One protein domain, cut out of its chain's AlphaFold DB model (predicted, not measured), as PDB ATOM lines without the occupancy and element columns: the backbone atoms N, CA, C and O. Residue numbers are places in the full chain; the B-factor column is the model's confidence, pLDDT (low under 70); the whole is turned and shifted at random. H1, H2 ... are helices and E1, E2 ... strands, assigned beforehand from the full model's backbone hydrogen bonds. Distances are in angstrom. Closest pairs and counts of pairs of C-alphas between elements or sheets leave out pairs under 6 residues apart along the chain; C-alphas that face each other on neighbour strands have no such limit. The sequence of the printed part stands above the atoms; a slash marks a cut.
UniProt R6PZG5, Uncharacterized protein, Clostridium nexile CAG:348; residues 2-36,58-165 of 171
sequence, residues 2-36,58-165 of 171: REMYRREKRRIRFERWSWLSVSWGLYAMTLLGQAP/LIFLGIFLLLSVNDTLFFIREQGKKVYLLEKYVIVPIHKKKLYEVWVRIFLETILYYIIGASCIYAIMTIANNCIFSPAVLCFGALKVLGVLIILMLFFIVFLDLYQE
ATOM      1  N   ARG A   2      31.509  47.261  27.536       70.62
ATOM      2  CA  ARG A   2      30.076  47.616  27.634       70.62
ATOM      3  C   ARG A   2      29.758  49.094  27.372       70.62
ATOM      4  O   ARG A   2      28.688  49.408  26.865       70.62
ATOM      5  N   GLU A   3      30.658  50.007  27.729       72.88
ATOM      6  CA  GLU A   3      30.466  51.447  27.507       72.88
ATOM      7  C   GLU A   3      30.735  51.878  26.067       72.88
ATOM      8  O   GLU A   3      29.933  52.612  25.505       72.88
ATOM      9  N   MET A   4      31.811  51.372  25.459       71.06
ATOM     10  CA  MET A   4      32.150  51.626  24.054       71.06
ATOM     11  C   MET A   4      31.039  51.123  23.129       71.06
ATOM     12  O   MET A   4      30.507  51.890  22.336       71.06
ATOM     13  N   TYR A   5      30.582  49.886  23.344       72.56
ATOM     14  CA  TYR A   5      29.423  49.337  22.644       72.56
ATOM     15  C   TYR A   5      28.159  50.200  22.837       72.56
ATOM     16  O   TYR A   5      27.455  50.487  21.875       72.56
ATOM     17  N   ARG A   6      27.877  50.685  24.059       75.94
ATOM     18  CA  ARG A   6      26.725  51.574  24.320       75.94
ATOM     19  C   ARG A   6      26.850  52.952  23.664       75.94
ATOM     20  O   ARG A   6      25.819  53.565  23.388       75.94
ATOM     21  N   ARG A   7      28.065  53.474  23.480       76.81
ATOM     22  CA  ARG A   7      28.311  54.747  22.781       76.81
ATOM     23  C   ARG A   7      28.098  54.577  21.281       76.81
ATOM     24  O   ARG A   7      27.254  55.281  20.733       76.81
ATOM     25  N   GLU A   8      28.742  53.587  20.666       72.88
ATOM     26  CA  GLU A   8      28.581  53.299  19.233       72.88
ATOM     27  C   GLU A   8      27.127  52.973  18.883       72.88
ATOM     28  O   GLU A   8      26.537  53.591  18.000       72.88
ATOM     29  N   LYS A   9      26.474  52.112  19.674       75.94
ATOM     30  CA  LYS A   9      25.057  51.773  19.481       75.94
ATOM     31  C   LYS A   9      24.123  52.978  19.603       75.94
ATOM     32  O   LYS A   9      23.075  52.984  18.963       75.94
ATOM     33  N   ARG A  10      24.448  53.977  20.434       78.88
ATOM     34  CA  ARG A  10      23.665  55.224  20.528       78.88
ATOM     35  C   ARG A  10      23.894  56.120  19.321       78.88
ATOM     36  O   ARG A  10      22.926  56.676  18.818       78.88
ATOM     37  N   ARG A  11      25.137  56.213  18.851       75.44
ATOM     38  CA  ARG A  11      25.526  57.045  17.712       75.44
ATOM     39  C   ARG A  11      24.798  56.640  16.433       75.44
ATOM     40  O   ARG A  11      24.233  57.493  15.764       75.44
ATOM     41  N   ILE A  12      24.735  55.342  16.152       79.88
ATOM     42  CA  ILE A  12      24.076  54.831  14.942       79.88
ATOM     43  C   ILE A  12      22.577  54.576  15.123       79.88
ATOM     44  O   ILE A  12      21.920  54.137  14.186       79.88
ATOM     45  N   ARG A  13      22.025  54.769  16.333       79.69
ATOM     46  CA  ARG A  13      20.668  54.315  16.676       79.69
ATOM     47  C   ARG A  13      19.641  54.845  15.682       79.69
ATOM     48  O   ARG A  13      18.849  54.058  15.179       79.69
ATOM     49  N   PHE A  14      19.651  56.154  15.446       78.44
ATOM     50  CA  PHE A  14      18.653  56.811  14.609       78.44
ATOM     51  C   PHE A  14      18.736  56.331  13.159       78.44
ATOM     52  O   PHE A  14      17.753  55.828  12.630       78.44
ATOM     53  N   GLU A  15      19.924  56.391  12.560       80.25
ATOM     54  CA  GLU A  15      20.133  56.000  11.166       80.25
ATOM     55  C   GLU A  15      19.840  54.515  10.939       80.25
ATOM     56  O   GLU A  15      19.108  54.157  10.020       80.25
ATOM     57  N   ARG A  16      20.291  53.653  11.856       84.62
ATOM     58  CA  ARG A  16      20.001  52.220  11.816       84.62
ATOM     59  C   ARG A  16      18.500  51.932  11.844       84.62
ATOM     60  O   ARG A  16      18.027  51.137  11.043       84.62
ATOM     61  N   TRP A  17      17.754  52.537  12.769       86.00
ATOM     62  CA  TRP A  17      16.306  52.313  12.849       86.00
ATOM     63  C   TRP A  17      15.564  52.930  11.666       86.00
ATOM     64  O   TRP A  17      14.644  52.303  11.162       86.00
ATOM     65  N   SER A  18      16.003  54.092  11.178       85.94
ATOM     66  CA  SER A  18      15.436  54.715   9.981       85.94
ATOM     67  C   SER A  18      15.566  53.798   8.767       85.94
ATOM     68  O   SER A  18      14.575  53.536   8.092       85.94
ATOM     69  N   TRP A  19      16.759  53.256   8.509       88.81
ATOM     70  CA  TRP A  19      16.971  52.349   7.380       88.81
ATOM     71  C   TRP A  19      16.255  51.008   7.541       88.81
ATOM     72  O   TRP A  19      15.756  50.485   6.548       88.81
ATOM     73  N   LEU A  20      16.158  50.470   8.763       89.44
ATOM     74  CA  LEU A  20      15.331  49.288   9.042       89.44
ATOM     75  C   LEU A  20      13.853  49.556   8.732       89.44
ATOM     76  O   LEU A  20      13.214  48.751   8.069       89.44
ATOM     77  N   SER A  21      13.310  50.695   9.161       89.44
ATOM     78  CA  SER A  21      11.917  51.052   8.883       89.44
ATOM     79  C   SER A  21      11.659  51.280   7.393       89.44
ATOM     80  O   SER A  21      10.639  50.823   6.883       89.44
ATOM     81  N   VAL A  22      12.577  51.943   6.685       91.88
ATOM     82  CA  VAL A  22      12.467  52.160   5.234       91.88
ATOM     83  C   VAL A  22      12.527  50.835   4.477       91.88
ATOM     84  O   VAL A  22      11.688  50.597   3.612       91.88
ATOM     85  N   SER A  23      13.470  49.949   4.809       91.12
ATOM     86  CA  SER A  23      13.594  48.653   4.135       91.12
ATOM     87  C   SER A  23      12.386  47.755   4.395       91.12
ATOM     88  O   SER A  23      11.867  47.147   3.465       91.12
ATOM     89  N   TRP A  24      11.874  47.737   5.623       93.69
ATOM     90  CA  TRP A  24      10.627  47.059   5.966       93.69
ATOM     91  C   TRP A  24       9.415  47.616   5.220       93.69
ATOM     92  O   TRP A  24       8.611  46.837   4.714       93.69
ATOM     93  N   GLY A  25       9.291  48.941   5.110       91.19
ATOM     94  CA  GLY A  25       8.215  49.578   4.351       91.19
ATOM     95  C   GLY A  25       8.264  49.223   2.864       91.19
ATOM     96  O   GLY A  25       7.243  48.857   2.289       91.19
ATOM     97  N   LEU A  26       9.454  49.262   2.259       92.19
ATOM     98  CA  LEU A  26       9.645  48.878   0.860       92.19
ATOM     99  C   LEU A  26       9.347  47.395   0.632       92.19
ATOM    100  O   LEU A  26       8.641  47.064  -0.311       92.19
ATOM    101  N   TYR A  27       9.812  46.515   1.517       92.25
ATOM    102  CA  TYR A  27       9.503  45.088   1.440       92.25
ATOM    103  C   TYR A  27       8.001  44.804   1.595       92.25
ATOM    104  O   TYR A  27       7.436  43.990   0.874       92.25
ATOM    105  N   ALA A  28       7.309  45.523   2.481       90.12
ATOM    106  CA  ALA A  28       5.856  45.419   2.585       90.12
ATOM    107  C   ALA A  28       5.155  45.831   1.276       90.12
ATOM    108  O   ALA A  28       4.177  45.198   0.885       90.12
ATOM    109  N   MET A  29       5.659  46.859   0.580       88.88
ATOM    110  CA  MET A  29       5.133  47.275  -0.725       88.88
ATOM    111  C   MET A  29       5.372  46.229  -1.817       88.88
ATOM    112  O   MET A  29       4.484  46.029  -2.645       88.88
ATOM    113  N   THR A  30       6.523  45.547  -1.829       87.88
ATOM    114  CA  THR A  30       6.771  44.490  -2.822       87.88
ATOM    115  C   THR A  30       5.837  43.300  -2.605       87.88
ATOM    116  O   THR A  30       5.200  42.852  -3.557       87.88
ATOM    117  N   LEU A  31       5.628  42.886  -1.351       85.44
ATOM    118  CA  LEU A  31       4.649  41.850  -1.005       85.44
ATOM    119  C   LEU A  31       3.209  42.250  -1.356       85.44
ATOM    120  O   LEU A  31       2.445  41.417  -1.833       85.44
ATOM    121  N   LEU A  32       2.833  43.520  -1.164       84.31
ATOM    122  CA  LEU A  32       1.523  44.031  -1.589       84.31
ATOM    123  C   LEU A  32       1.340  43.969  -3.109       84.31
ATOM    124  O   LEU A  32       0.248  43.661  -3.570       84.31
ATOM    125  N   GLY A  33       2.395  44.231  -3.886       79.62
ATOM    126  CA  GLY A  33       2.364  44.098  -5.345       79.62
ATOM    127  C   GLY A  33       2.221  42.651  -5.830       79.62
ATOM    128  O   GLY A  33       1.742  42.429  -6.939       79.62
ATOM    129  N   GLN A  34       2.614  41.675  -5.007       76.25
ATOM    130  CA  GLN A  34       2.460  40.245  -5.291       76.25
ATOM    131  C   GLN A  34       1.129  39.666  -4.794       76.25
ATOM    132  O   GLN A  34       0.725  38.590  -5.237       76.25
ATOM    133  N   ALA A  35       0.456  40.342  -3.862       70.62
ATOM    134  CA  ALA A  35      -0.776  39.846  -3.275       70.62
ATOM    135  C   ALA A  35      -1.938  39.858  -4.294       70.62
ATOM    136  O   ALA A  35      -2.060  40.797  -5.088       70.62
ATOM    137  N   PRO A  36      -2.833  38.850  -4.266       66.50
ATOM    138  CA  PRO A  36      -4.038  38.850  -5.088       66.50
ATOM    139  C   PRO A  36      -4.882  40.104  -4.875       66.50
ATOM    140  O   PRO A  36      -5.269  40.419  -3.750       66.50
ATOM    141  N   LEU A  58      14.836  41.528  -0.348       91.25
ATOM    142  CA  LEU A  58      15.423  41.631   0.987       91.25
ATOM    143  C   LEU A  58      16.951  41.651   0.972       91.25
ATOM    144  O   LEU A  58      17.547  42.396   1.750       91.25
ATOM    145  N   ILE A  59      17.595  40.863   0.110       91.62
ATOM    146  CA  ILE A  59      19.050  40.912  -0.068       91.62
ATOM    147  C   ILE A  59      19.437  42.299  -0.564       91.62
ATOM    148  O   ILE A  59      20.268  42.940   0.070       91.62
ATOM    149  N   PHE A  60      18.807  42.791  -1.632       91.56
ATOM    150  CA  PHE A  60      19.113  44.101  -2.206       91.56
ATOM    151  C   PHE A  60      18.996  45.225  -1.169       91.56
ATOM    152  O   PHE A  60      19.959  45.956  -0.938       91.56
ATOM    153  N   LEU A  61      17.867  45.310  -0.463       91.75
ATOM    154  CA  LEU A  61      17.656  46.286   0.611       91.75
ATOM    155  C   LEU A  61      18.639  46.092   1.779       91.75
ATOM    156  O   LEU A  61      19.128  47.066   2.356       91.75
ATOM    157  N   GLY A  62      18.985  44.844   2.096       89.00
ATOM    158  CA  GLY A  62      19.969  44.503   3.119       89.00
ATOM    159  C   GLY A  62      21.389  44.962   2.770       89.00
ATOM    160  O   GLY A  62      22.128  45.362   3.670       89.00
ATOM    161  N   ILE A  63      21.766  44.995   1.485       89.50
ATOM    162  CA  ILE A  63      23.049  45.564   1.033       89.50
ATOM    163  C   ILE A  63      23.110  47.057   1.382       89.50
ATOM    164  O   ILE A  63      24.079  47.502   1.998       89.50
ATOM    165  N   PHE A  64      22.065  47.827   1.056       87.31
ATOM    166  CA  PHE A  64      22.002  49.259   1.385       87.31
ATOM    167  C   PHE A  64      21.998  49.511   2.893       87.31
ATOM    168  O   PHE A  64      22.709  50.397   3.373       87.31
ATOM    169  N   LEU A  65      21.260  48.696   3.652       88.56
ATOM    170  CA  LEU A  65      21.268  48.740   5.113       88.56
ATOM    171  C   LEU A  65      22.694  48.569   5.650       88.56
ATOM    172  O   LEU A  65      23.162  49.402   6.425       88.56
ATOM    173  N   LEU A  66      23.410  47.529   5.216       86.69
ATOM    174  CA  LEU A  66      24.775  47.277   5.671       86.69
ATOM    175  C   LEU A  66      25.737  48.388   5.249       86.69
ATOM    176  O   LEU A  66      26.559  48.794   6.066       86.69
ATOM    177  N   LEU A  67      25.606  48.934   4.038       84.25
ATOM    178  CA  LEU A  67      26.406  50.073   3.577       84.25
ATOM    179  C   LEU A  67      26.178  51.334   4.421       84.25
ATOM    180  O   LEU A  67      27.145  52.002   4.780       84.25
ATOM    181  N   SER A  68      24.931  51.647   4.780       80.88
ATOM    182  CA  SER A  68      24.608  52.809   5.627       80.88
ATOM    183  C   SER A  68      25.159  52.659   7.050       80.88
ATOM    184  O   SER A  68      25.756  53.576   7.620       80.88
ATOM    185  N   VAL A  69      25.037  51.455   7.613       79.75
ATOM    186  CA  VAL A  69      25.589  51.118   8.929       79.75
ATOM    187  C   VAL A  69      27.118  51.136   8.879       79.75
ATOM    188  O   VAL A  69      27.757  51.588   9.826       79.75
ATOM    189  N   ASN A  70      27.713  50.727   7.759       80.62
ATOM    190  CA  ASN A  70      29.147  50.816   7.527       80.62
ATOM    191  C   ASN A  70      29.626  52.279   7.445       80.62
ATOM    192  O   ASN A  70      30.559  52.657   8.148       80.62
ATOM    193  N   ASP A  71      28.971  53.143   6.664       70.75
ATOM    194  CA  ASP A  71      29.367  54.560   6.561       70.75
ATOM    195  C   ASP A  71      29.309  55.256   7.934       70.75
ATOM    196  O   ASP A  71      30.223  55.982   8.321       70.75
ATOM    197  N   THR A  72      28.281  54.968   8.732       67.81
ATOM    198  CA  THR A  72      28.122  55.565  10.068       67.81
ATOM    199  C   THR A  72      29.069  55.018  11.128       67.81
ATOM    200  O   THR A  72      29.542  55.782  11.979       67.81
ATOM    201  N   LEU A  73      29.352  53.713  11.109       64.81
ATOM    202  CA  LEU A  73      30.261  53.076  12.066       64.81
ATOM    203  C   LEU A  73      31.720  53.453  11.815       64.81
ATOM    204  O   LEU A  73      32.467  53.624  12.776       64.81
ATOM    205  N   PHE A  74      32.126  53.601  10.554       62.75
ATOM    206  CA  PHE A  74      33.534  53.785  10.195       62.75
ATOM    207  C   PHE A  74      33.923  55.236   9.917       62.75
ATOM    208  O   PHE A  74      35.097  55.586  10.066       62.75
ATOM    209  N   PHE A  75      32.966  56.107   9.582       58.59
ATOM    210  CA  PHE A  75      33.239  57.513   9.302       58.59
ATOM    211  C   PHE A  75      32.580  58.432  10.338       58.59
ATOM    212  O   PHE A  75      31.416  58.280  10.721       58.59
ATOM    213  N   ILE A  76      33.331  59.432  10.802       59.09
ATOM    214  CA  ILE A  76      32.804  60.587  11.539       59.09
ATOM    215  C   ILE A  76      32.899  61.795  10.618       59.09
ATOM    216  O   ILE A  76      33.944  62.047  10.026       59.09
ATOM    217  N   ARG A  77      31.818  62.571  10.505       47.72
ATOM    218  CA  ARG A  77      31.908  63.920   9.939       47.72
ATOM    219  C   ARG A  77      32.417  64.862  11.028       47.72
ATOM    220  O   ARG A  77      31.655  65.217  11.923       47.72
ATOM    221  N   GLU A  78      33.683  65.256  10.962       50.94
ATOM    222  CA  GLU A  78      34.232  66.347  11.777       50.94
ATOM    223  C   GLU A  78      34.407  67.579  10.886       50.94
ATOM    224  O   GLU A  78      35.042  67.507   9.838       50.94
ATOM    225  N   GLN A  79      33.782  68.700  11.273       41.84
ATOM    226  CA  GLN A  79      33.884  69.992  10.571       41.84
ATOM    227  C   GLN A  79      33.664  69.900   9.042       41.84
ATOM    228  O   GLN A  79      34.379  70.506   8.252       41.84
ATOM    229  N   GLY A  80      32.687  69.095   8.607       50.50
ATOM    230  CA  GLY A  80      32.357  68.918   7.186       50.50
ATOM    231  C   GLY A  80      33.248  67.935   6.413       50.50
ATOM    232  O   GLY A  80      32.932  67.631   5.264       50.50
ATOM    233  N   LYS A  81      34.300  67.369   7.021       51.16
ATOM    234  CA  LYS A  81      35.150  66.332   6.408       51.16
ATOM    235  C   LYS A  81      34.822  64.948   6.975       51.16
ATOM    236  O   LYS A  81      34.685  64.778   8.185       51.16
ATOM    237  N   LYS A  82      34.684  63.944   6.098       53.06
ATOM    238  CA  LYS A  82      34.574  62.531   6.503       53.06
ATOM    239  C   LYS A  82      35.956  62.045   6.947       53.06
ATOM    240  O   LYS A  82      36.844  61.897   6.113       53.06
ATOM    241  N   VAL A  83      36.127  61.807   8.244       57.97
ATOM    242  CA  VAL A  83      37.358  61.281   8.848       57.97
ATOM    243  C   VAL A  83      37.117  59.843   9.298       57.97
ATOM    244  O   VAL A  83      36.067  59.521   9.861       57.97
ATOM    245  N   TYR A  84      38.083  58.968   9.029       59.00
ATOM    246  CA  TYR A  84      37.997  57.552   9.369       59.00
ATOM    247  C   TYR A  84      38.278  57.334  10.862       59.00
ATOM    248  O   TYR A  84      39.296  57.783  11.392       59.00
ATOM    249  N   LEU A  85      37.382  56.631  11.557       58.44
ATOM    250  CA  LEU A  85      37.356  56.562  13.026       58.44
ATOM    251  C   LEU A  85      38.618  55.947  13.644       58.44
ATOM    252  O   LEU A  85      39.026  56.319  14.745       58.44
ATOM    253  N   LEU A  86      39.265  55.031  12.925       55.16
ATOM    254  CA  LEU A  86      40.478  54.371  13.397       55.16
ATOM    255  C   LEU A  86      41.690  55.304  13.495       55.16
ATOM    256  O   LEU A  86      42.526  55.055  14.357       55.16
ATOM    257  N   GLU A  87      41.782  56.385  12.709       53.44
ATOM    258  CA  GLU A  87      42.871  57.367  12.873       53.44
ATOM    259  C   GLU A  87      42.789  58.077  14.228       53.44
ATOM    260  O   GLU A  87      43.805  58.320  14.876       53.44
ATOM    261  N   LYS A  88      41.571  58.328  14.717       51.22
ATOM    262  CA  LYS A  88      41.339  58.942  16.030       51.22
ATOM    263  C   LYS A  88      41.695  58.001  17.185       51.22
ATOM    264  O   LYS A  88      42.126  58.453  18.244       51.22
ATOM    265  N   TYR A  89      41.564  56.691  16.979       50.78
ATOM    266  CA  TYR A  89      41.950  55.668  17.953       50.78
ATOM    267  C   TYR A  89      43.429  55.272  17.902       50.78
ATOM    268  O   TYR A  89      43.849  54.466  18.721       50.78
ATOM    269  N   VAL A  90      44.244  55.851  17.015       49.72
ATOM    270  CA  VAL A  90      45.711  55.779  17.160       49.72
ATOM    271  C   VAL A  90      46.168  56.597  18.377       49.72
ATOM    272  O   VAL A  90      47.123  56.225  19.049       49.72
ATOM    273  N   ILE A  91      45.446  57.676  18.703       48.72
ATOM    274  CA  ILE A  91      45.773  58.615  19.791       48.72
ATOM    275  C   ILE A  91      45.306  58.089  21.165       48.72
ATOM    276  O   ILE A  91      45.854  58.456  22.201       48.72
ATOM    277  N   VAL A  92      44.302  57.205  21.198       49.94
ATOM    278  CA  VAL A  92      43.747  56.609  22.428       49.94
ATOM    279  C   VAL A  92      44.109  55.121  22.448       49.94
ATOM    280  O   VAL A  92      43.779  54.448  21.481       49.94
ATOM    281  N   PRO A  93      44.710  54.549  23.510       48.72
ATOM    282  CA  PRO A  93      45.228  53.177  23.499       48.72
ATOM    283  C   PRO A  93      44.097  52.132  23.559       48.72
ATOM    284  O   PRO A  93      43.869  51.460  24.566       48.72
ATOM    285  N   ILE A  94      43.353  51.985  22.467       58.31
ATOM    286  CA  ILE A  94      42.317  50.974  22.282       58.31
ATOM    287  C   ILE A  94      42.849  49.943  21.290       58.31
ATOM    288  O   ILE A  94      43.240  50.259  20.173       58.31
ATOM    289  N   HIS A  95      42.857  48.675  21.696       62.88
ATOM    290  CA  HIS A  95      43.289  47.585  20.822       62.88
ATOM    291  C   HIS A  95      42.297  47.398  19.665       62.88
ATOM    292  O   HIS A  95      41.109  47.176  19.917       62.88
ATOM    293  N   LYS A  96      42.795  47.389  18.417       66.38
ATOM    294  CA  LYS A  96      42.004  47.185  17.183       66.38
ATOM    295  C   LYS A  96      41.039  45.994  17.277       66.38
ATOM    296  O   LYS A  96      39.877  46.105  16.906       66.38
ATOM    297  N   LYS A  97      41.478  44.886  17.891       70.69
ATOM    298  CA  LYS A  97      40.664  43.677  18.122       70.69
ATOM    299  C   LYS A  97      39.341  43.956  18.853       70.69
ATOM    300  O   LYS A  97      38.308  43.419  18.472       70.69
ATOM    301  N   LYS A  98      39.354  44.818  19.880       72.38
ATOM    302  CA  LYS A  98      38.152  45.152  20.669       72.38
ATOM    303  C   LYS A  98      37.157  45.998  19.872       72.38
ATOM    304  O   LYS A  98      35.960  45.926  20.128       72.38
ATOM    305  N   LEU A  99      37.649  46.802  18.932       74.12
ATOM    306  CA  LEU A  99      36.821  47.638  18.069       74.12
ATOM    307  C   LEU A  99      36.082  46.775  17.036       74.12
ATOM    308  O   LEU A  99      34.859  46.850  16.942       74.12
ATOM    309  N   TYR A 100      36.808  45.872  16.368       75.88
ATOM    310  CA  TYR A 100      36.222  44.894  15.449       75.88
ATOM    311  C   TYR A 100      35.161  44.014  16.125       75.88
ATOM    312  O   TYR A 100      34.099  43.795  15.552       75.88
ATOM    313  N   GLU A 101      35.387  43.571  17.365       80.31
ATOM    314  CA  GLU A 101      34.401  42.783  18.118       80.31
ATOM    315  C   GLU A 101      33.090  43.555  18.356       80.31
ATOM    316  O   GLU A 101      31.994  43.018  18.173       80.31
ATOM    317  N   VAL A 102      33.185  44.838  18.725       80.25
ATOM    318  CA  VAL A 102      32.011  45.707  18.903       80.25
ATOM    319  C   VAL A 102      31.266  45.891  17.582       80.25
ATOM    320  O   VAL A 102      30.036  45.838  17.571       80.25
ATOM    321  N   TRP A 103      31.987  46.066  16.478       79.25
ATOM    322  CA  TRP A 103      31.392  46.243  15.157       79.25
ATOM    323  C   TRP A 103      30.698  44.993  14.645       79.25
ATOM    324  O   TRP A 103      29.525  45.077  14.287       79.25
ATOM    325  N   VAL A 104      31.359  43.834  14.693       84.94
ATOM    326  CA  VAL A 104      30.752  42.544  14.330       84.94
ATOM    327  C   VAL A 104      29.466  42.329  15.119       84.94
ATOM    328  O   VAL A 104      28.436  41.987  14.545       84.94
ATOM    329  N   ARG A 105      29.483  42.609  16.427       87.56
ATOM    330  CA  ARG A 105      28.289  42.485  17.266       87.56
ATOM    331  C   ARG A 105      27.157  43.411  16.818       87.56
ATOM    332  O   ARG A 105      26.003  42.992  16.793       87.56
ATOM    333  N   ILE A 106      27.465  44.662  16.485       85.75
ATOM    334  CA  ILE A 106      26.467  45.632  16.020       85.75
ATOM    335  C   ILE A 106      25.890  45.227  14.657       85.75
ATOM    336  O   ILE A 106      24.672  45.309  14.473       85.75
ATOM    337  N   PHE A 107      26.726  44.778  13.721       86.69
ATOM    338  CA  PHE A 107      26.277  44.286  12.418       86.69
ATOM    339  C   PHE A 107      25.378  43.065  12.563       86.69
ATOM    340  O   PHE A 107      24.276  43.057  12.022       86.69
ATOM    341  N   LEU A 108      25.802  42.083  13.358       89.50
ATOM    342  CA  LEU A 108      25.046  40.856  13.581       89.50
ATOM    343  C   LEU A 108      23.684  41.154  14.222       89.50
ATOM    344  O   LEU A 108      22.665  40.670  13.738       89.50
ATOM    345  N   GLU A 109      23.631  42.027  15.234       90.44
ATOM    346  CA  GLU A 109      22.354  42.501  15.791       90.44
ATOM    347  C   GLU A 109      21.467  43.155  14.726       90.44
ATOM    348  O   GLU A 109      20.262  42.931  14.709       90.44
ATOM    349  N   THR A 110      22.047  43.959  13.835       89.31
ATOM    350  CA  THR A 110      21.291  44.670  12.796       89.31
ATOM    351  C   THR A 110      20.718  43.710  11.753       89.31
ATOM    352  O   THR A 110      19.545  43.836  11.410       89.31
ATOM    353  N   ILE A 111      21.500  42.718  11.314       92.12
ATOM    354  CA  ILE A 111      21.048  41.648  10.411       92.12
ATOM    355  C   ILE A 111      19.913  40.848  11.062       92.12
ATOM    356  O   ILE A 111      18.893  40.599  10.423       92.12
ATOM    357  N   LEU A 112      20.051  40.489  12.342       93.31
ATOM    358  CA  LEU A 112      19.009  39.755  13.062       93.31
ATOM    359  C   LEU A 112      17.711  40.557  13.167       93.31
ATOM    360  O   LEU A 112      16.649  40.023  12.853       93.31
ATOM    361  N   TYR A 113      17.776  41.835  13.559       92.81
ATOM    362  CA  TYR A 113      16.581  42.682  13.600       92.81
ATOM    363  C   TYR A 113      15.929  42.783  12.226       92.81
ATOM    364  O   TYR A 113      14.716  42.623  12.126       92.81
ATOM    365  N   TYR A 114      16.728  43.000  11.183       92.94
ATOM    366  CA  TYR A 114      16.247  43.111   9.814       92.94
ATOM    367  C   TYR A 114      15.443  41.882   9.378       92.94
ATOM    368  O   TYR A 114      14.305  42.031   8.934       92.94
ATOM    369  N   ILE A 115      15.998  40.684   9.585       92.81
ATOM    370  CA  ILE A 115      15.358  39.417   9.209       92.81
ATOM    371  C   ILE A 115      14.115  39.153  10.055       92.81
ATOM    372  O   ILE A 115      13.090  38.775   9.504       92.81
ATOM    373  N   ILE A 116      14.169  39.382  11.371       93.69
ATOM    374  CA  ILE A 116      12.999  39.199  12.243       93.69
ATOM    375  C   ILE A 116      11.853  40.110  11.791       93.69
ATOM    376  O   ILE A 116      10.727  39.641  11.643       93.69
ATOM    377  N   GLY A 117      12.133  41.387  11.519       92.31
ATOM    378  CA  GLY A 117      11.115  42.322  11.045       92.31
ATOM    379  C   GLY A 117      10.542  41.934   9.681       92.31
ATOM    380  O   GLY A 117       9.325  41.932   9.520       92.31
ATOM    381  N   ALA A 118      11.388  41.516   8.734       92.12
ATOM    382  CA  ALA A 118      10.939  41.023   7.431       92.12
ATOM    383  C   ALA A 118      10.054  39.769   7.562       92.12
ATOM    384  O   ALA A 118       8.995  39.694   6.943       92.12
ATOM    385  N   SER A 119      10.430  38.823   8.427       92.19
ATOM    386  CA  SER A 119       9.631  37.631   8.730       92.19
ATOM    387  C   SER A 119       8.274  37.973   9.344       92.19
ATOM    388  O   SER A 119       7.266  37.385   8.956       92.19
ATOM    389  N   CYS A 120       8.220  38.944  10.262       93.00
ATOM    390  CA  CYS A 120       6.956  39.424  10.823       93.00
ATOM    391  C   CYS A 120       6.066  40.068   9.752       93.00
ATOM    392  O   CYS A 120       4.875  39.776   9.705       93.00
ATOM    393  N   ILE A 121       6.629  40.910   8.881       91.75
ATOM    394  CA  ILE A 121       5.885  41.574   7.798       91.75
ATOM    395  C   ILE A 121       5.327  40.552   6.818       91.75
ATOM    396  O   ILE A 121       4.153  40.625   6.472       91.75
ATOM    397  N   TYR A 122       6.139  39.571   6.424       90.50
ATOM    398  CA  TYR A 122       5.695  38.475   5.573       90.50
ATOM    399  C   TYR A 122       4.527  37.711   6.208       90.50
ATOM    400  O   TYR A 122       3.493  37.540   5.569       90.50
ATOM    401  N   ALA A 123       4.634  37.328   7.486       89.06
ATOM    402  CA  ALA A 123       3.552  36.639   8.187       89.06
ATOM    403  C   ALA A 123       2.266  37.485   8.229       89.06
ATOM    404  O   ALA A 123       1.194  36.996   7.877       89.06
ATOM    405  N   ILE A 124       2.371  38.773   8.577       89.62
ATOM    406  CA  ILE A 124       1.228  39.697   8.593       89.62
ATOM    407  C   ILE A 124       0.597  39.805   7.201       89.62
ATOM    408  O   ILE A 124      -0.621  39.705   7.089       89.62
ATOM    409  N   MET A 125       1.399  39.956   6.145       87.00
ATOM    410  CA  MET A 125       0.897  40.083   4.774       87.00
ATOM    411  C   MET A 125       0.246  38.801   4.264       87.00
ATOM    412  O   MET A 125      -0.791  38.878   3.611       87.00
ATOM    413  N   THR A 126       0.793  37.628   4.588       84.56
ATOM    414  CA  THR A 126       0.155  36.353   4.224       84.56
ATOM    415  C   THR A 126      -1.213  36.190   4.885       84.56
ATOM    416  O   THR A 126      -2.169  35.822   4.207       84.56
ATOM    417  N   ILE A 127      -1.334  36.536   6.172       84.44
ATOM    418  CA  ILE A 127      -2.601  36.461   6.915       84.44
ATOM    419  C   ILE A 127      -3.594  37.507   6.397       84.44
ATOM    420  O   ILE A 127      -4.750  37.182   6.146       84.44
ATOM    421  N   ALA A 128      -3.153  38.753   6.206       84.62
ATOM    422  CA  ALA A 128      -4.012  39.849   5.765       84.62
ATOM    423  C   ALA A 128      -4.595  39.626   4.359       84.62
ATOM    424  O   ALA A 128      -5.709  40.067   4.087       84.62
ATOM    425  N   ASN A 129      -3.863  38.927   3.484       79.56
ATOM    426  CA  ASN A 129      -4.284  38.641   2.111       79.56
ATOM    427  C   ASN A 129      -4.891  37.237   1.922       79.56
ATOM    428  O   ASN A 129      -5.148  36.843   0.787       79.56
ATOM    429  N   ASN A 130      -5.154  36.493   3.006       78.81
ATOM    430  CA  ASN A 130      -5.688  35.122   2.969       78.81
ATOM    431  C   ASN A 130      -4.855  34.142   2.114       78.81
ATOM    432  O   ASN A 130      -5.412  33.230   1.507       78.81
ATOM    433  N   CYS A 131      -3.532  34.319   2.057       78.69
ATOM    434  CA  CYS A 131      -2.622  33.407   1.361       78.69
ATOM    435  C   CYS A 131      -2.227  32.220   2.256       78.69
ATOM    436  O   CYS A 131      -2.229  32.320   3.488       78.69
ATOM    437  N   ILE A 132      -1.795  31.107   1.653       81.25
ATOM    438  CA  ILE A 132      -1.302  29.949   2.412       81.25
ATOM    439  C   ILE A 132       0.053  30.284   3.041       81.25
ATOM    440  O   ILE A 132       1.057  30.481   2.351       81.25
ATOM    441  N   PHE A 133       0.103  30.292   4.372       83.25
ATOM    442  CA  PHE A 133       1.356  30.447   5.100       83.25
ATOM    443  C   PHE A 133       2.190  29.165   5.008       83.25
ATOM    444  O   PHE A 133       1.824  28.130   5.564       83.25
ATOM    445  N   SER A 134       3.342  29.247   4.339       85.50
ATOM    446  CA  SER A 134       4.329  28.167   4.292       85.50
ATOM    447  C   SER A 134       5.525  28.477   5.205       85.50
ATOM    448  O   SER A 134       6.357  29.325   4.860       85.50
ATOM    449  N   PRO A 135       5.673  27.773   6.347       86.19
ATOM    450  CA  PRO A 135       6.829  27.934   7.229       86.19
ATOM    451  C   PRO A 135       8.155  27.601   6.537       86.19
ATOM    452  O   PRO A 135       9.186  28.194   6.852       86.19
ATOM    453  N   ALA A 136       8.135  26.665   5.583       86.62
ATOM    454  CA  ALA A 136       9.319  26.267   4.832       86.62
ATOM    455  C   ALA A 136       9.841  27.418   3.961       86.62
ATOM    456  O   ALA A 136      11.036  27.701   3.984       86.62
ATOM    457  N   VAL A 137       8.948  28.121   3.254       86.94
ATOM    458  CA  VAL A 137       9.303  29.264   2.390       86.94
ATOM    459  C   VAL A 137       9.918  30.395   3.210       86.94
ATOM    460  O   VAL A 137      10.983  30.901   2.854       86.94
ATOM    461  N   LEU A 138       9.323  30.711   4.365       89.88
ATOM    462  CA  LEU A 138       9.889  31.680   5.305       89.88
ATOM    463  C   LEU A 138      11.275  31.241   5.790       89.88
ATOM    464  O   LEU A 138      12.217  32.029   5.754       89.88
ATOM    465  N   CYS A 139      11.423  29.989   6.231       90.00
ATOM    466  CA  CYS A 139      12.670  29.491   6.811       90.00
ATOM    467  C   CYS A 139      13.818  29.473   5.791       90.00
ATOM    468  O   CYS A 139      14.886  30.036   6.048       90.00
ATOM    469  N   PHE A 140      13.600  28.890   4.608       90.62
ATOM    470  CA  PHE A 140      14.613  28.845   3.553       90.62
ATOM    471  C   PHE A 140      14.937  30.241   3.008       90.62
ATOM    472  O   PHE A 140      16.111  30.554   2.791       90.62
ATOM    473  N   GLY A 141      13.928  31.101   2.845       89.12
ATOM    474  CA  GLY A 141      14.111  32.492   2.441       89.12
ATOM    475  C   GLY A 141      14.953  33.278   3.449       89.12
ATOM    476  O   GLY A 141      15.964  33.879   3.078       89.12
ATOM    477  N   ALA A 142      14.607  33.207   4.736       91.56
ATOM    478  CA  ALA A 142      15.335  33.877   5.809       91.56
ATOM    479  C   ALA A 142      16.781  33.373   5.938       91.56
ATOM    480  O   ALA A 142      17.695  34.185   6.088       91.56
ATOM    481  N   LEU A 143      17.015  32.059   5.824       92.81
ATOM    482  CA  LEU A 143      18.363  31.476   5.835       92.81
ATOM    483  C   LEU A 143      19.210  31.961   4.655       92.81
ATOM    484  O   LEU A 143      20.383  32.291   4.836       92.81
ATOM    485  N   LYS A 144      18.620  32.053   3.458       92.75
ATOM    486  CA  LYS A 144      19.300  32.581   2.269       92.75
ATOM    487  C   LYS A 144      19.708  34.043   2.467       92.75
ATOM    488  O   LYS A 144      20.863  34.388   2.216       92.75
ATOM    489  N   VAL A 145      18.797  34.886   2.958       93.00
ATOM    490  CA  VAL A 145      19.082  36.302   3.258       93.00
ATOM    491  C   VAL A 145      20.174  36.417   4.328       93.00
ATOM    492  O   VAL A 145      21.139  37.155   4.137       93.00
ATOM    493  N   LEU A 146      20.071  35.648   5.417       93.88
ATOM    494  CA  LEU A 146      21.067  35.614   6.491       93.88
ATOM    495  C   LEU A 146      22.463  35.277   5.953       93.88
ATOM    496  O   LEU A 146      23.416  36.006   6.226       93.88
ATOM    497  N   GLY A 147      22.582  34.197   5.177       91.94
ATOM    498  CA  GLY A 147      23.860  33.736   4.634       91.94
ATOM    499  C   GLY A 147      24.540  34.797   3.770       91.94
ATOM    500  O   GLY A 147      25.713  35.107   3.984       91.94
ATOM    501  N   VAL A 148      23.794  35.415   2.850       93.62
ATOM    502  CA  VAL A 148      24.332  36.458   1.960       93.62
ATOM    503  C   VAL A 148      24.768  37.698   2.745       93.62
ATOM    504  O   VAL A 148      25.857  38.221   2.505       93.62
ATOM    505  N   LEU A 149      23.971  38.150   3.719       92.12
ATOM    506  CA  LEU A 149      24.309  39.328   4.523       92.12
ATOM    507  C   LEU A 149      25.516  39.093   5.441       92.12
ATOM    508  O   LEU A 149      26.312  40.012   5.636       92.12
ATOM    509  N   ILE A 150      25.700  37.877   5.969       91.06
ATOM    510  CA  ILE A 150      26.894  37.522   6.751       91.06
ATOM    511  C   ILE A 150      28.145  37.536   5.867       91.06
ATOM    512  O   ILE A 150      29.160  38.110   6.266       91.06
ATOM    513  N   ILE A 151      28.081  36.950   4.668       91.62
ATOM    514  CA  ILE A 151      29.205  36.966   3.717       91.62
ATOM    515  C   ILE A 151      29.576  38.410   3.371       91.62
ATOM    516  O   ILE A 151      30.751  38.777   3.409       91.62
ATOM    517  N   LEU A 152      28.579  39.255   3.106       89.88
ATOM    518  CA  LEU A 152      28.805  40.661   2.800       89.88
ATOM    519  C   LEU A 152      29.389  41.439   3.990       89.88
ATOM    520  O   LEU A 152      30.282  42.264   3.807       89.88
ATOM    521  N   MET A 153      28.940  41.162   5.217       88.75
ATOM    522  CA  MET A 153      29.525  41.742   6.431       88.75
ATOM    523  C   MET A 153      31.014  41.389   6.555       88.75
ATOM    524  O   MET A 153      31.830  42.271   6.827       88.75
ATOM    525  N   LEU A 154      31.382  40.121   6.342       87.62
ATOM    526  CA  LEU A 154      32.783  39.688   6.357       87.62
ATOM    527  C   LEU A 154      33.591  40.387   5.260       87.62
ATOM    528  O   LEU A 154      34.698  40.854   5.525       87.62
ATOM    529  N   PHE A 155      33.014  40.522   4.065       87.12
ATOM    530  CA  PHE A 155      33.632  41.256   2.966       87.12
ATOM    531  C   PHE A 155      33.909  42.717   3.341       87.12
ATOM    532  O   PHE A 155      35.022  43.192   3.123       87.12
ATOM    533  N   PHE A 156      32.959  43.416   3.973       81.69
ATOM    534  CA  PHE A 156      33.188  44.786   4.441       81.69
ATOM    535  C   PHE A 156      34.321  44.866   5.461       81.69
ATOM    536  O   PHE A 156      35.176  45.735   5.334       81.69
ATOM    537  N   ILE A 157      34.376  43.950   6.429       78.81
ATOM    538  CA  ILE A 157      35.438  43.934   7.444       78.81
ATOM    539  C   ILE A 157      36.819  43.767   6.794       78.81
ATOM    540  O   ILE A 157      37.730  44.528   7.109       78.81
ATOM    541  N   VAL A 158      36.966  42.815   5.867       80.62
ATOM    542  CA  VAL A 158      38.235  42.568   5.158       80.62
ATOM    543  C   VAL A 158      38.611  43.752   4.267       80.62
ATOM    544  O   VAL A 158      39.758  44.194   4.268       80.62
ATOM    545  N   PHE A 159      37.646  44.302   3.527       76.69
ATOM    546  CA  PHE A 159      37.887  45.446   2.651       76.69
ATOM    547  C   PHE A 159      38.313  46.690   3.439       76.69
ATOM    548  O   PHE A 159      39.181  47.440   2.998       76.69
ATOM    549  N   LEU A 160      37.734  46.901   4.621       69.44
ATOM    550  CA  LEU A 160      38.113  47.993   5.512       69.44
ATOM    551  C   LEU A 160      39.547  47.830   6.011       69.44
ATOM    552  O   LEU A 160      40.285  48.812   6.005       69.44
ATOM    553  N   ASP A 161      39.959  46.616   6.374       70.31
ATOM    554  CA  ASP A 161      41.332  46.334   6.804       70.31
ATOM    555  C   ASP A 161      42.345  46.647   5.681       70.31
ATOM    556  O   ASP A 161      43.312  47.382   5.893       70.31
ATOM    557  N   LEU A 162      42.043  46.231   4.445       69.94
ATOM    558  CA  LEU A 162      42.842  46.558   3.254       69.94
ATOM    559  C   LEU A 162      42.875  48.065   2.954       69.94
ATOM    560  O   LEU A 162      43.925  48.626   2.628       69.94
ATOM    561  N   TYR A 163      41.732  48.746   3.069       70.44
ATOM    562  CA  TYR A 163      41.648  50.190   2.864       70.44
ATOM    563  C   TYR A 163      42.514  50.949   3.877       70.44
ATOM    564  O   TYR A 163      43.191  51.918   3.517       70.44
ATOM    565  N   GLN A 164      42.543  50.496   5.133       65.50
ATOM    566  CA  GLN A 164      43.404  51.080   6.156       65.50
ATOM    567  C   GLN A 164      44.888  50.934   5.843       65.50
ATOM    568  O   GLN A 164      45.630  51.907   5.992       65.50
ATOM    569  N   GLU A 165      45.329  49.747   5.424       65.94
ATOM    570  CA  GLU A 165      46.729  49.528   5.053       65.94
ATOM    571  C   GLU A 165      47.154  50.452   3.910       65.94
ATOM    572  O   GLU A 165      48.238  51.038   3.951       65.94
TER     573      GLU A 165
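AT A GLANCE: This is residues 2 to 36 and 58 to 165 of the 171 residues of an uncharacterized protein of Clostridium nexile CAG:348 (UniProt R6PZG5). Four helices, H2, H3, H5 and H6, form a long up-and-down bundle, with a small hairpin of strands, E1 and E2, and the short helix H4 near one end. H5 and H6 make a long helical hairpin along the rod, and the short helix H1 lies outside the bundle, near H5. The printed part has 143 residues, with six named helices and two named strands in the order H1, H2, H3, E1, E2, H4, H5, H6; the sheet, E1 - E2, is antiparallel and the class is mostly helix. The whole is only just loose, close to compact, with a radius of gyration of the C-alphas of 17.7 A and spans of 59 by 28 by 27 A.

IN THESE COORDINATES: H1, residues 2 to 11, begins at C-alpha 2 (30.076, 47.616, 27.634) and is 14.4 A long. H2, residues 13 to 34, is 31.8 A long. After the cut comes H3, residues 58 to 74, 23.7 A long from C-alpha 58 (15.423, 41.631, 0.987). E1 is residues 75 to 78, E2 residues 81 to 84 and H4 residues 85 to 88. H5, residues 96 to 128, is 48.0 A long. H6, residues 135 to 165, is 45.4 A long and ends at C-alpha 165 (46.729, 49.528, 5.053).

HOW THE PARTS SIT: H3 and H5 are the hubs, each touching four other helices. They touch each other through residues 103 to 118 of H5 alone, opposite ways at a shallow tilt of 31 degrees; their closest C-alphas, of Leu 66 and Phe 107, are 7.5 A apart. H2 touches H3, opposite ways at a shallow tilt of 10 degrees, with the closest C-alphas, of Ser 23 and Leu 61, 5.9 A apart. H5 touches H6 in their hairpin with residues 107 to 122 alone, opposite ways at a shallow tilt of 26 degrees; the closest C-alphas, of Ile 115 and Ala 142, are 6.5 A apart. H2 and H6 are apart. H1 and H5 only just touch, with 3 pairs of C-alphas within 8 A, the closest those of Tyr 5 and Val 102, 5.8 A. H3 and H4 only just touch, with 3 such pairs; the closest C-alphas, of Phe 74 and Leu 85, are 5.5 A apart. In the hairpin of E1 and E2, N 76 and O 83 are 2.9 A apart and N 83 and O 76 2.8 A, within hydrogen-bond range. In H1, H2, H3, H5 and H6 every O i to N i+4 pair is within hydrogen-bond range; H4 is too short for such a pair.

THE WHOLE: The C-alphas of Pro 36 and Ile 91 are the two farthest apart, 59.1 A. Residues 37 to 57 are not printed, and C-alphas 36 and 58 are 20.6 A apart across this cut. Of the links printed whole none is long. The mean pLDDT of the printed part is 79.3; residues 36, 72 to 96, 160, 162 and 164 to 165 are under 70.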